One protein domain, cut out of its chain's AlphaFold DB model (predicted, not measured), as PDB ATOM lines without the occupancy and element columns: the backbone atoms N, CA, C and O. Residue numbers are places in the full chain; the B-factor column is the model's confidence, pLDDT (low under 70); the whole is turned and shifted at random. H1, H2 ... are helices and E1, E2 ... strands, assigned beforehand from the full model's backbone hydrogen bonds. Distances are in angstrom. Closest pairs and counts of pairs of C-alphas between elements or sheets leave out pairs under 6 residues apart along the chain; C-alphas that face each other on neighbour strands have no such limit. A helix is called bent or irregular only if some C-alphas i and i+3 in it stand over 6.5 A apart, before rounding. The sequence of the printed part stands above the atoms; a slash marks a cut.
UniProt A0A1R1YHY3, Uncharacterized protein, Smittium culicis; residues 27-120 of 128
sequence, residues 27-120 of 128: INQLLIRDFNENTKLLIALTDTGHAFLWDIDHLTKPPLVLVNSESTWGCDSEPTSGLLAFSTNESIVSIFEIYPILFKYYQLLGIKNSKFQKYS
ATOM      1  N   ILE A  27       4.183  29.462  33.205       90.75
ATOM      2  CA  ILE A  27       5.427  30.231  33.161       90.75
ATOM      3  C   ILE A  27       5.059  31.699  32.964       90.75
ATOM      4  O   ILE A  27       4.644  32.093  31.875       90.75
ATOM      5  N   ASN A  28       5.245  32.505  34.006       92.00
ATOM      6  CA  ASN A  28       5.030  33.951  33.958       92.00
ATOM      7  C   ASN A  28       6.118  34.655  33.142       92.00
ATOM      8  O   ASN A  28       5.842  35.602  32.408       92.00
ATOM      9  N   GLN A  29       7.367  34.197  33.272       93.44
ATOM     10  CA  GLN A  29       8.511  34.785  32.582       93.44
ATOM     11  C   GLN A  29       9.555  33.719  32.236       93.44
ATOM     12  O   GLN A  29       9.888  32.876  33.067       93.44
ATOM     13  N   LEU A  30      10.109  33.797  31.024       95.06
ATOM     14  CA  LEU A  30      11.265  33.018  30.585       95.06
ATOM     15  C   LEU A  30      12.348  33.978  30.096       95.06
ATOM     16  O   LEU A  30      12.088  34.816  29.230       95.06
ATOM     17  N   LEU A  31      13.554  33.871  30.642       95.69
ATOM     18  CA  LEU A  31      14.652  34.768  30.305       95.69
ATOM     19  C   LEU A  31      16.013  34.084  30.416       95.69
ATOM     20  O   LEU A  31      16.161  33.058  31.072       95.69
ATOM     21  N   ILE A  32      17.018  34.681  29.784       95.44
ATOM     22  CA  ILE A  32      18.413  34.257  29.889       95.44
ATOM     23  C   ILE A  32      19.202  35.367  30.585       95.44
ATOM     24  O   ILE A  32      19.053  36.541  30.235       95.44
ATOM     25  N   ARG A  33      20.038  35.000  31.561       93.75
ATOM     26  CA  ARG A  33      20.915  35.926  32.290       93.75
ATOM     27  C   ARG A  33      22.361  35.454  32.278       93.75
ATOM     28  O   ARG A  33      22.653  34.299  32.588       93.75
ATOM     29  N   ASP A  34      23.253  36.377  31.942       89.94
ATOM     30  CA  ASP A  34      24.697  36.207  32.050       89.94
ATOM     31  C   ASP A  34      25.132  36.531  33.478       89.94
ATOM     32  O   ASP A  34      24.951  37.655  33.938       89.94
ATOM     33  N   PHE A  35      25.714  35.563  34.186       84.38
ATOM     34  CA  PHE A  35      26.293  35.797  35.513       84.38
ATOM     35  C   PHE A  35      27.809  35.954  35.440       84.38
ATOM     36  O   PHE A  35      28.393  36.751  36.163       84.38
ATOM     37  N   ASN A  36      28.468  35.211  34.554       79.44
ATOM     38  CA  ASN A  36      29.873  35.417  34.221       79.44
ATOM     39  C   ASN A  36      30.180  34.828  32.834       79.44
ATOM     40  O   ASN A  36      29.318  34.211  32.215       79.44
ATOM     41  N   GLU A  37      31.427  34.979  32.374       71.19
ATOM     42  CA  GLU A  37      31.910  34.492  31.066       71.19
ATOM     43  C   GLU A  37      31.589  33.014  30.768       71.19
ATOM     44  O   GLU A  37      31.480  32.643  29.604       71.19
ATOM     45  N   ASN A  38      31.436  32.181  31.803       79.56
ATOM     46  CA  ASN A  38      31.236  30.734  31.702       79.56
ATOM     47  C   ASN A  38      29.930  30.274  32.367       79.56
ATOM     48  O   ASN A  38      29.777  29.096  32.684       79.56
ATOM     49  N   THR A  39      29.031  31.192  32.718       87.62
ATOM     50  CA  THR A  39      27.777  30.837  33.380       87.62
ATOM     51  C   THR A  39      26.676  31.736  32.873       87.62
ATOM     52  O   THR A  39      26.570  32.909  33.249       87.62
ATOM     53  N   LYS A  40      25.833  31.136  32.042       93.12
ATOM     54  CA  LYS A  40      24.619  31.730  31.515       93.12
ATOM     55  C   LYS A  40      23.458  30.834  31.916       93.12
ATOM     56  O   LYS A  40      23.487  29.627  31.684       93.12
ATOM     57  N   LEU A  41      22.463  31.429  32.561       94.44
ATOM     58  CA  LEU A  41      21.324  30.702  33.099       94.44
ATOM     59  C   LEU A  41      20.074  30.987  32.275       94.44
ATOM     60  O   LEU A  41      19.756  32.146  32.011       94.44
ATOM     61  N   LEU A  42      19.354  29.930  31.910       95.56
ATOM     62  CA  LEU A  42      17.954  29.991  31.515       95.56
ATOM     63  C   LEU A  42      17.108  29.980  32.788       95.56
ATOM     64  O   LEU A  42      17.217  29.053  33.586       95.56
ATOM     65  N   ILE A  43      16.275  30.997  32.967       95.62
ATOM     66  CA  ILE A  43      15.449  31.194  34.156       95.62
ATOM     67  C   ILE A  43      13.981  31.165  33.739       95.62
ATOM     68  O   ILE A  43      13.572  31.941  32.874       95.62
ATOM     69  N   ALA A  44      13.197  30.289  34.361       94.19
ATOM     70  CA  ALA A  44      11.746  30.242  34.225       94.19
ATOM     71  C   ALA A  44      11.091  30.562  35.571       94.19
ATOM     72  O   ALA A  44      11.323  29.864  36.558       94.19
ATOM     73  N   LEU A  45      10.277  31.614  35.606       93.50
ATOM     74  CA  LEU A  45       9.502  32.022  36.774       93.50
ATOM     75  C   LEU A  45       8.073  31.521  36.633       93.50
ATOM     76  O   LEU A  45       7.497  31.593  35.544       93.50
ATOM     77  N   THR A  46       7.502  31.048  37.733       91.31
ATOM     78  CA  THR A  46       6.163  30.459  37.739       91.31
ATOM     79  C   THR A  46       5.167  31.258  38.559       91.31
ATOM     80  O   THR A  46       5.515  32.009  39.478       91.31
ATOM     81  N   ASP A  47       3.898  31.027  38.251       90.50
ATOM     82  CA  ASP A  47       2.760  31.555  38.993       90.50
ATOM     83  C   ASP A  47       2.626  31.028  40.427       90.50
ATOM     84  O   ASP A  47       1.881  31.614  41.207       90.50
ATOM     85  N   THR A  48       3.393  30.000  40.795       88.06
ATOM     86  CA  THR A  48       3.431  29.412  42.147       88.06
ATOM     87  C   THR A  48       4.658  29.801  42.961       88.06
ATOM     88  O   THR A  48       4.893  29.242  44.027       88.06
ATOM     89  N   GLY A  49       5.467  30.737  42.464       89.31
ATOM     90  CA  GLY A  49       6.629  31.243  43.192       89.31
ATOM     91  C   GLY A  49       7.900  30.415  43.052       89.31
ATOM     92  O   GLY A  49       8.920  30.756  43.646       89.31
ATOM     93  N   HIS A  50       7.897  29.375  42.219       90.56
ATOM     94  CA  HIS A  50       9.121  28.672  41.848       90.56
ATOM     95  C   HIS A  50       9.865  29.433  40.748       90.56
ATOM     96  O   HIS A  50       9.262  29.862  39.756       90.56
ATOM     97  N   ALA A  51      11.182  29.532  40.898       93.00
ATOM     98  CA  ALA A  51      12.114  29.925  39.855       93.00
ATOM     99  C   ALA A  51      13.016  28.732  39.514       93.00
ATOM    100  O   ALA A  51      13.769  28.246  40.360       93.00
ATOM    101  N   PHE A  52      12.946  28.271  38.267       94.19
ATOM    102  CA  PHE A  52      13.774  27.190  37.736       94.19
ATOM    103  C   PHE A  52      14.939  27.766  36.951       94.19
ATOM    104  O   PHE A  52      14.738  28.564  36.036       94.19
ATOM    105  N   LEU A  53      16.154  27.378  37.319       95.06
ATOM    106  CA  LEU A  53      17.391  27.881  36.745       95.06
ATOM    107  C   LEU A  53      18.160  26.707  36.137       95.06
ATOM    108  O   LEU A  53      18.611  25.813  36.855       95.06
ATOM    109  N   TRP A  54      18.354  26.729  34.823       93.81
ATOM    110  CA  TRP A  54      19.245  25.803  34.129       93.81
ATOM    111  C   TRP A  54      20.491  26.531  33.665       93.81
ATOM    112  O   TRP A  54      20.407  27.619  33.105       93.81
ATOM    113  N   ASP A  55      21.638  25.888  33.815       92.81
ATOM    114  CA  ASP A  55      22.826  26.282  33.071       92.81
ATOM    115  C   ASP A  55      22.660  25.858  31.607       92.81
ATOM    116  O   ASP A  55      22.386  24.686  31.322       92.81
ATOM    117  N   ILE A  56      22.800  26.808  30.680       92.81
ATOM    118  CA  ILE A  56      22.581  26.552  29.253       92.81
ATOM    119  C   ILE A  56      23.583  25.553  28.662       92.81
ATOM    120  O   ILE A  56      23.253  24.861  27.699       92.81
ATOM    121  N   ASP A  57      24.773  25.429  29.251       90.38
ATOM    122  CA  ASP A  57      25.797  24.486  28.800       90.38
ATOM    123  C   ASP A  57      25.547  23.080  29.373       90.38
ATOM    124  O   ASP A  57      26.180  22.093  28.980       90.38
ATOM    125  N   HIS A  58      24.583  22.958  30.293       89.69
ATOM    126  CA  HIS A  58      24.265  21.738  31.025       89.69
ATOM    127  C   HIS A  58      22.754  21.455  31.096       89.69
ATOM    128  O   HIS A  58      22.286  20.877  32.073       89.69
ATOM    129  N   LEU A  59      21.988  21.776  30.045       90.00
ATOM    130  CA  LEU A  59      20.521  21.593  29.986       90.00
ATOM    131  C   LEU A  59      20.020  20.152  30.208       90.00
ATOM    132  O   LEU A  59      18.838  19.942  30.458       90.00
ATOM    133  N   THR A  60      20.890  19.146  30.102       86.75
ATOM    134  CA  THR A  60      20.558  17.743  30.419       86.75
ATOM    135  C   THR A  60      20.541  17.453  31.922       86.75
ATOM    136  O   THR A  60      20.181  16.351  32.333       86.75
ATOM    137  N   LYS A  61      20.958  18.414  32.749       87.88
ATOM    138  CA  LYS A  61      20.955  18.337  34.208       87.88
ATOM    139  C   LYS A  61      19.658  18.933  34.773       87.88
ATOM    140  O   LYS A  61      19.070  19.810  34.135       87.88
ATOM    141  N   PRO A  62      19.198  18.466  35.948       89.69
ATOM    142  CA  PRO A  62      18.004  19.020  36.581       89.69
ATOM    143  C   PRO A  62      18.210  20.502  36.924       89.69
ATOM    144  O   PRO A  62      19.342  20.889  37.204       89.69
ATOM    145  N   PRO A  63      17.149  21.326  36.936       92.88
ATOM    146  CA  PRO A  63      17.272  22.730  37.310       92.88
ATOM    147  C   PRO A  63      17.675  22.898  38.774       92.88
ATOM    148  O   PRO A  63      17.306  22.106  39.642       92.88
ATOM    149  N   LEU A  64      18.345  24.010  39.065       92.88
ATOM    150  CA  LEU A  64      18.321  24.604  40.394       92.88
ATOM    151  C   LEU A  64      16.943  25.243  40.611       92.88
ATOM    152  O   LEU A  64      16.479  26.004  39.763       92.88
ATOM    153  N   VAL A  65      16.304  24.958  41.745       92.19
ATOM    154  CA  VAL A  65      14.994  25.520  42.097       92.19
ATOM    155  C   VAL A  65      15.153  26.487  43.262       92.19
ATOM    156  O   VAL A  65      15.676  26.115  44.313       92.19
ATOM    157  N   LEU A  66      14.704  27.726  43.075       92.12
ATOM    158  CA  LEU A  66      14.538  28.711  44.142       92.12
ATOM    159  C   LEU A  66      13.043  28.909  44.393       92.12
ATOM    160  O   LEU A  66      12.257  28.935  43.445       92.12
ATOM    161  N   VAL A  67      12.653  29.031  45.659       89.19
ATOM    162  CA  VAL A  67      11.245  29.120  46.068       89.19
ATOM    163  C   VAL A  67      11.000  30.468  46.734       89.19
ATOM    164  O   VAL A  67      11.652  30.803  47.724       89.19
ATOM    165  N   ASN A  68      10.063  31.229  46.181       85.31
ATOM    166  CA  ASN A  68       9.451  32.397  46.805       85.31
ATOM    167  C   ASN A  68       8.114  32.000  47.446       85.31
ATOM    168  O   ASN A  68       7.553  30.957  47.120       85.31
ATOM    169  N   SER A  69       7.592  32.841  48.344       80.75
ATOM    170  CA  SER A  69       6.288  32.608  48.982       80.75
ATOM    171  C   SER A  69       5.121  32.658  47.997       80.75
ATOM    172  O   SER A  69       4.093  32.044  48.256       80.75
ATOM    173  N   GLU A  70       5.279  33.376  46.883       84.12
ATOM    174  CA  GLU A  70       4.182  33.764  46.002       84.12
ATOM    175  C   GLU A  70       4.590  33.851  44.528       84.12
ATOM    176  O   GLU A  70       5.776  33.911  44.177       84.12
ATOM    177  N   SER A  71       3.571  33.926  43.667       88.88
ATOM    178  CA  SER A  71       3.666  34.128  42.216       88.88
ATOM    179  C   SER A  71       4.757  35.132  41.828       88.88
ATOM    180  O   SER A  71       4.747  36.283  42.276       88.88
ATOM    181  N   THR A  72       5.706  34.696  40.995       90.56
ATOM    182  CA  THR A  72       6.907  35.468  40.644       90.56
ATOM    183  C   THR A  72       6.845  35.935  39.188       90.56
ATOM    184  O   THR A  72       6.546  35.140  38.298       90.56
ATOM    185  N   TRP A  73       7.136  37.215  38.934       89.81
ATOM    186  CA  TRP A  73       6.909  37.848  37.619       89.81
ATOM    187  C   TRP A  73       8.099  38.618  37.057       89.81
ATOM    188  O   TRP A  73       8.218  38.739  35.841       89.81
ATOM    189  N   GLY A  74       8.951  39.166  37.921       90.50
ATOM    190  CA  GLY A  74      10.143  39.899  37.511       90.50
ATOM    191  C   GLY A  74      11.404  39.188  37.964       90.50
ATOM    192  O   GLY A  74      11.463  38.658  39.072       90.50
ATOM    193  N   CYS A  75      12.424  39.216  37.111       94.00
ATOM    194  CA  CYS A  75      13.759  38.725  37.412       94.00
ATOM    195  C   CYS A  75      14.820  39.681  36.869       94.00
ATOM    196  O   CYS A  75      14.845  40.005  35.672       94.00
ATOM    197  N   ASP A  76      15.754  40.059  37.735       94.12
ATOM    198  CA  ASP A  76      16.966  40.760  37.328       94.12
ATOM    199  C   ASP A  76      18.190  40.264  38.094       94.12
ATOM    200  O   ASP A  76      18.074  39.642  39.151       94.12
ATOM    201  N   SER A  77      19.368  40.498  37.532       93.19
ATOM    202  CA  SER A  77      20.632  40.007  38.071       93.19
ATOM    203  C   SER A  77      21.683  41.104  38.083       93.19
ATOM    204  O   SER A  77      21.824  41.820  37.096       93.19
ATOM    205  N   GLU A  78      22.485  41.159  39.144       92.50
ATOM    206  CA  GLU A  78      23.735  41.920  39.178       92.50
ATOM    207  C   GLU A  78      24.903  40.917  39.141       92.50
ATOM    208  O   GLU A  78      25.196  40.256  40.147       92.50
ATOM    209  N   PRO A  79      25.547  40.732  37.975       86.31
ATOM    210  CA  PRO A  79      26.533  39.673  37.780       86.31
ATOM    211  C   PRO A  79      27.804  39.853  38.620       86.31
ATOM    212  O   PRO A  79      28.423  38.870  39.020       86.31
ATOM    213  N   THR A  80      28.220  41.083  38.925       86.38
ATOM    214  CA  THR A  80      29.510  41.341  39.590       86.38
ATOM    215  C   THR A  80      29.542  40.773  41.009       86.38
ATOM    216  O   THR A  80      30.490  40.092  41.406       86.38
ATOM    217  N   SER A  81      28.484  41.034  41.769       84.50
ATOM    218  CA  SER A  81      28.271  40.567  43.137       84.50
ATOM    219  C   SER A  81      27.556  39.216  43.196       84.50
ATOM    220  O   SER A  81      27.603  38.547  44.228       84.50
ATOM    221  N   GLY A  82      26.972  38.763  42.082       89.50
ATOM    222  CA  GLY A  82      26.228  37.510  42.018       89.50
ATOM    223  C   GLY A  82      24.883  37.617  42.718       89.50
ATOM    224  O   GLY A  82      24.492  36.697  43.432       89.50
ATOM    225  N   LEU A  83      24.196  38.743  42.541       93.06
ATOM    226  CA  LEU A  83      22.855  38.939  43.072       93.06
ATOM    227  C   LEU A  83      21.818  38.555  42.026       93.06
ATOM    228  O   LEU A  83      21.944  38.888  40.846       93.06
ATOM    229  N   LEU A  84      20.777  37.869  42.480       94.69
ATOM    230  CA  LEU A  84      19.593  37.551  41.699       94.69
ATOM    231  C   LEU A  84      18.367  38.007  42.479       94.69
ATOM    232  O   LEU A  84      18.175  37.596  43.622       94.69
ATOM    233  N   ALA A  85      17.567  38.871  41.868       94.75
ATOM    234  CA  ALA A  85      16.378  39.434  42.476       94.75
ATOM    235  C   ALA A  85      15.123  38.952  41.751       94.75
ATOM    236  O   ALA A  85      15.082  38.915  40.517       94.75
ATOM    237  N   PHE A  86      14.091  38.639  42.530       94.31
ATOM    238  CA  PHE A  86      12.767  38.288  42.038       94.31
ATOM    239  C   PHE A  86      11.710  39.194  42.650       94.31
ATOM    240  O   PHE A  86      11.734  39.427  43.858       94.31
ATOM    241  N   SER A  87      10.762  39.668  41.844       93.19
ATOM    242  CA  SER A  87       9.574  40.364  42.343       93.19
ATOM    243  C   SER A  87       8.364  39.434  42.388       93.19
ATOM    244  O   SER A  87       8.140  38.623  41.482       93.19
ATOM    245  N   THR A  88       7.571  39.589  43.445       88.81
ATOM    246  CA  THR A  88       6.359  38.803  43.706       88.81
ATOM    247  C   THR A  88       5.114  39.691  43.760       88.81
ATOM    248  O   THR A  88       5.211  40.918  43.863       88.81
ATOM    249  N   ASN A  89       3.933  39.070  43.733       84.88
ATOM    250  CA  ASN A  89       2.648  39.772  43.848       84.88
ATOM    251  C   ASN A  89       2.418  40.460  45.207       84.88
ATOM    252  O   ASN A  89       1.596  41.369  45.294       84.88
ATOM    253  N   GLU A  90       3.158  40.098  46.257       82.75
ATOM    254  CA  GLU A  90       3.021  40.695  47.596       82.75
ATOM    255  C   GLU A  90       3.796  42.007  47.763       82.75
ATOM    256  O   GLU A  90       3.981  42.493  48.876       82.75
ATOM    257  N   SER A  91       4.272  42.608  46.668       82.75
ATOM    258  CA  SER A  91       5.203  43.746  46.728       82.75
ATOM    259  C   SER A  91       6.516  43.402  47.454       82.75
ATOM    260  O   SER A  91       7.239  44.296  47.893       82.75
ATOM    261  N   ILE A  92       6.838  42.107  47.562       86.25
ATOM    262  CA  ILE A  92       8.082  41.596  48.137       86.25
ATOM    263  C   ILE A  92       9.085  41.354  47.009       86.25
ATOM    264  O   ILE A  92       8.753  40.756  45.978       86.25
ATOM    265  N   VAL A  93      10.324  41.794  47.238       91.69
ATOM    266  CA  VAL A  93      11.482  41.461  46.407       91.69
ATOM    267  C   VAL A  93      12.383  40.512  47.186       91.69
ATOM    268  O   VAL A  93      12.939  40.886  48.219       91.69
ATOM    269  N   SER A  94      12.545  39.297  46.675       91.69
ATOM    270  CA  SER A  94      13.496  38.325  47.211       91.69
ATOM    271  C   SER A  94      14.843  38.507  46.528       91.69
ATOM    272  O   SER A  94      14.901  38.593  45.301       91.69
ATOM    273  N   ILE A  95      15.926  38.544  47.304       93.44
ATOM    274  CA  ILE A  95      17.293  38.687  46.793       93.44
ATOM    275  C   ILE A  95      18.114  37.480  47.238       93.44
ATOM    276  O   ILE A  95      18.140  37.137  48.419       93.44
ATOM    277  N   PHE A  96      18.807  36.862  46.287       92.62
ATOM    278  CA  PHE A  96      19.646  35.691  46.499       92.62
ATOM    279  C   PHE A  96      21.094  35.995  46.124       92.62
ATOM    280  O   PHE A  96      21.368  36.497  45.033       92.62
ATOM    281  N   GLU A  97      22.029  35.609  46.991       92.38
ATOM    282  CA  GLU A  97      23.434  35.449  46.614       92.38
ATOM    283  C   GLU A  97      23.581  34.145  45.823       92.38
ATOM    284  O   GLU A  97      23.608  33.043  46.376       92.38
ATOM    285  N   ILE A  98      23.649  34.249  44.499       92.00
ATOM    286  CA  ILE A  98      23.525  33.094  43.605       92.00
ATOM    287  C   ILE A  98      24.803  32.256  43.541       92.00
ATOM    288  O   ILE A  98      24.753  31.051  43.307       92.00
ATOM    289  N   TYR A  99      25.968  32.861  43.772       91.00
ATOM    290  CA  TYR A  99      27.253  32.196  43.567       91.00
ATOM    291  C   TYR A  99      27.544  31.055  44.553       91.00
ATOM    292  O   TYR A  99      27.940  29.979  44.093       91.00
ATOM    293  N   PRO A 100      27.312  31.203  45.874       89.88
ATOM    294  CA  PRO A 100      27.393  30.072  46.797       89.88
ATOM    295  C   PRO A 100      26.411  28.941  46.454       89.88
ATOM    296  O   PRO A 100      26.721  27.768  46.674       89.88
ATOM    297  N   ILE A 101      25.236  29.278  45.910       91.94
ATOM    298  CA  ILE A 101      24.201  28.305  45.534       91.94
ATOM    299  C   ILE A 101      24.637  27.525  44.288       91.94
ATOM    300  O   ILE A 101      24.655  26.294  44.311       91.94
ATOM    301  N   LEU A 102      25.070  28.224  43.233       90.62
ATOM    302  CA  LEU A 102      25.592  27.616  42.004       90.62
ATOM    303  C   LEU A 102      26.803  26.728  42.276       90.62
ATOM    304  O   LEU A 102      26.906  25.643  41.710       90.62
ATOM    305  N   PHE A 103      27.693  27.141  43.182       89.56
ATOM    306  CA  PHE A 103      28.823  26.313  43.592       89.56
ATOM    307  C   PHE A 103      28.367  24.944  44.115       89.56
ATOM    308  O   PHE A 103      28.831  23.913  43.625       89.56
ATOM    309  N   LYS A 104      27.424  24.928  45.065       89.31
ATOM    310  CA  LYS A 104      26.867  23.684  45.619       89.31
ATOM    311  C   LYS A 104      26.141  22.867  44.551       89.31
ATOM    312  O   LYS A 104      26.335  21.657  44.477       89.31
ATOM    313  N   TYR A 105      25.351  23.524  43.706       91.00
ATOM    314  CA  TYR A 105      24.644  22.892  42.593       91.00
ATOM    315  C   TYR A 105      25.609  22.166  41.639       91.00
ATOM    316  O   TYR A 105      25.438  20.978  41.368       91.00
ATOM    317  N   TYR A 106      26.688  22.821  41.204       91.06
ATOM    318  CA  TYR A 106      27.685  22.193  40.335       91.06
ATOM    319  C   TYR A 106      28.427  21.040  41.010       91.06
ATOM    320  O   TYR A 106      28.675  20.022  40.361       91.06
ATOM    321  N   GLN A 107      28.739  21.159  42.305       89.38
ATOM    322  CA  GLN A 107      29.338  20.062  43.069       89.38
ATOM    323  C   GLN A 107      28.433  18.826  43.101       89.38
ATOM    324  O   GLN A 107      28.905  17.729  42.805       89.38
ATOM    325  N   LEU A 108      27.142  19.001  43.402       89.94
ATOM    326  CA  LEU A 108      26.166  17.906  43.452       89.94
ATOM    327  C   LEU A 108      26.016  17.197  42.102       89.94
ATOM    328  O   LEU A 108      25.829  15.985  42.049       89.94
ATOM    329  N   LEU A 109      26.135  17.941  41.003       89.12
ATOM    330  CA  LEU A 109      25.972  17.412  39.650       89.12
ATOM    331  C   LEU A 109      27.264  16.907  38.996       89.12
ATOM    332  O   LEU A 109      27.221  16.448  37.844       89.12
ATOM    333  N   GLY A 110      28.397  17.002  39.700       89.75
ATOM    334  CA  GLY A 110      29.718  16.631  39.190       89.75
ATOM    335  C   GLY A 110      30.211  17.525  38.048       89.75
ATOM    336  O   GLY A 110      31.010  17.084  37.221       89.75
ATOM    337  N   ILE A 111      29.727  18.767  37.967       87.88
ATOM    338  CA  ILE A 111      30.130  19.738  36.949       87.88
ATOM    339  C   ILE A 111      31.428  20.412  37.399       87.88
ATOM    340  O   ILE A 111      31.509  21.013  38.470       87.88
ATOM    341  N   LYS A 112      32.471  20.324  36.569       80.19
ATOM    342  CA  LYS A 112      33.751  20.986  36.842       80.19
ATOM    343  C   LYS A 112      33.643  22.470  36.506       80.19
ATOM    344  O   LYS A 112      33.736  22.836  35.341       80.19
ATOM    345  N   ASN A 113      33.520  23.320  37.523       70.38
ATOM    346  CA  ASN A 113      33.571  24.771  37.349       70.38
ATOM    347  C   ASN A 113      34.646  25.393  38.259       70.38
ATOM    348  O   ASN A 113      34.512  25.433  39.482       70.38
ATOM    349  N   SER A 114      35.746  25.854  37.659       60.03
ATOM    350  CA  SER A 114      36.932  26.347  38.374       60.03
ATOM    351  C   SER A 114      36.751  27.730  39.009       60.03
ATOM    352  O   SER A 114      37.479  28.055  39.946       60.03
ATOM    353  N   LYS A 115      35.780  28.546  38.569       66.75
ATOM    354  CA  LYS A 115      35.631  29.935  39.052       66.75
ATOM    355  C   LYS A 115      34.873  30.066  40.378       66.75
ATOM    356  O   LYS A 115      34.986  31.094  41.044       66.75
ATOM    357  N   PHE A 116      34.179  29.021  40.824       66.94
ATOM    358  CA  PHE A 116      33.474  29.030  42.110       66.94
ATOM    359  C   PHE A 116      34.318  28.544  43.298       66.94
ATOM    360  O   PHE A 116      33.837  28.535  44.427       66.94
ATOM    361  N   GLN A 117      35.594  28.199  43.085       60.97
ATOM    362  CA  GLN A 117      36.472  27.681  44.143       60.97
ATOM    363  C   GLN A 117      36.593  28.616  45.356       60.97
ATOM    364  O   GLN A 117      36.697  28.128  46.477       60.97
ATOM    365  N   LYS A 118      36.498  29.942  45.186       67.69
ATOM    366  CA  LYS A 118      36.523  30.886  46.322       67.69
ATOM    367  C   LYS A 118      35.351  30.705  47.302       67.69
ATOM    368  O   LYS A 118      35.481  31.048  48.470       67.69
ATOM    369  N   TYR A 119      34.237  30.122  46.853       62.97
ATOM    370  CA  TYR A 119      33.073  29.813  47.692       62.97
ATOM    371  C   TYR A 119      33.191  28.465  48.419       62.97
ATOM    372  O   TYR A 119      32.359  28.157  49.267       62.97
ATOM    373  N   SER A 120      34.247  27.685  48.153       56.94
ATOM    374  CA  SER A 120      34.512  26.417  48.847       56.94
ATOM    375  C   SER A 120      34.961  26.578  50.304       56.94
ATOM    376  O   SER A 120      34.862  25.626  51.069       56.94
TER     377      SER A 120
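AT A GLANCE: This is residues 27 to 120 of the 128 residues of an uncharacterized protein of Smittium culicis (UniProt A0A1R1YHY3). Two antiparallel sheets lie face to face as a sandwich, four strands E1 to E4 and three strands E5 to E7, with their strands running nearly along one another. H1 packs across one end of the sandwich, and the short, irregular H2 packs on H1 farther out. The 94 printed residues hold, in order, seven named strands and then two named helices, class mixed. The whole is compact, radius of gyration of the C-alphas 12.9 A, spanning 38 by 27 by 20 A.

IN THESE COORDINATES: E1, residues 27 to 36, begins at C-alpha 27 (5.427, 30.231, 33.161) and is 25.0 A long. E2, 39 to 46, is 22.1 A long; E3 is 50 to 55 and E4 64 to 67. E5, 72 to 78, E6, 83 to 88, and E7, 93 to 97, follow. H1, 98 to 108, is 15.4 A long; H2, 114 to 120, ends at C-alpha 120 (34.512, 26.417, 48.847).

HOW THE PARTS SIT: The twisted sheet E1 - E2 - E3 - E4 is a meander, each strand the antiparallel neighbour of the one before: N 31 and O 43 are 3.0 A apart, N 44 and O 52 2.9 A, N 51 and O 66 2.8 A. So is E5 - E6 - E7, with N 85 and O 76 at 2.9 A, N 86 and O 94 at 2.9 A. The facing parts of the sheets are 9.4 A centre to centre, their strands at 14 degrees. The closest C-alphas of E1 and E5 are Asn 28 and Trp 73, 5.7 A; E4 and E7 are apart. H1 is on the first sheet, its closest C-alphas with E4 being Tyr 105 and Leu 64, 6.9 A; residues 98 to 99 only graze the second. H1 and H2 touch at Phe 103 and Phe 116, 5.6 A, about perpendicular at 78 degrees. In H1 every O i to N i+4 pair is within hydrogen-bond range; in H2 0 of 3 are, and 2 of 4 O i to N i+3 pairs. H2 is irregular, C-alphas 115 and 118 being 7.4 A apart.

THE WHOLE: The C-alphas of Glu 90 and Lys 112 are farthest apart, 38.1 A. The printed part has no cut and no long link. Confidence is low, under 70, at residues 114 to 120.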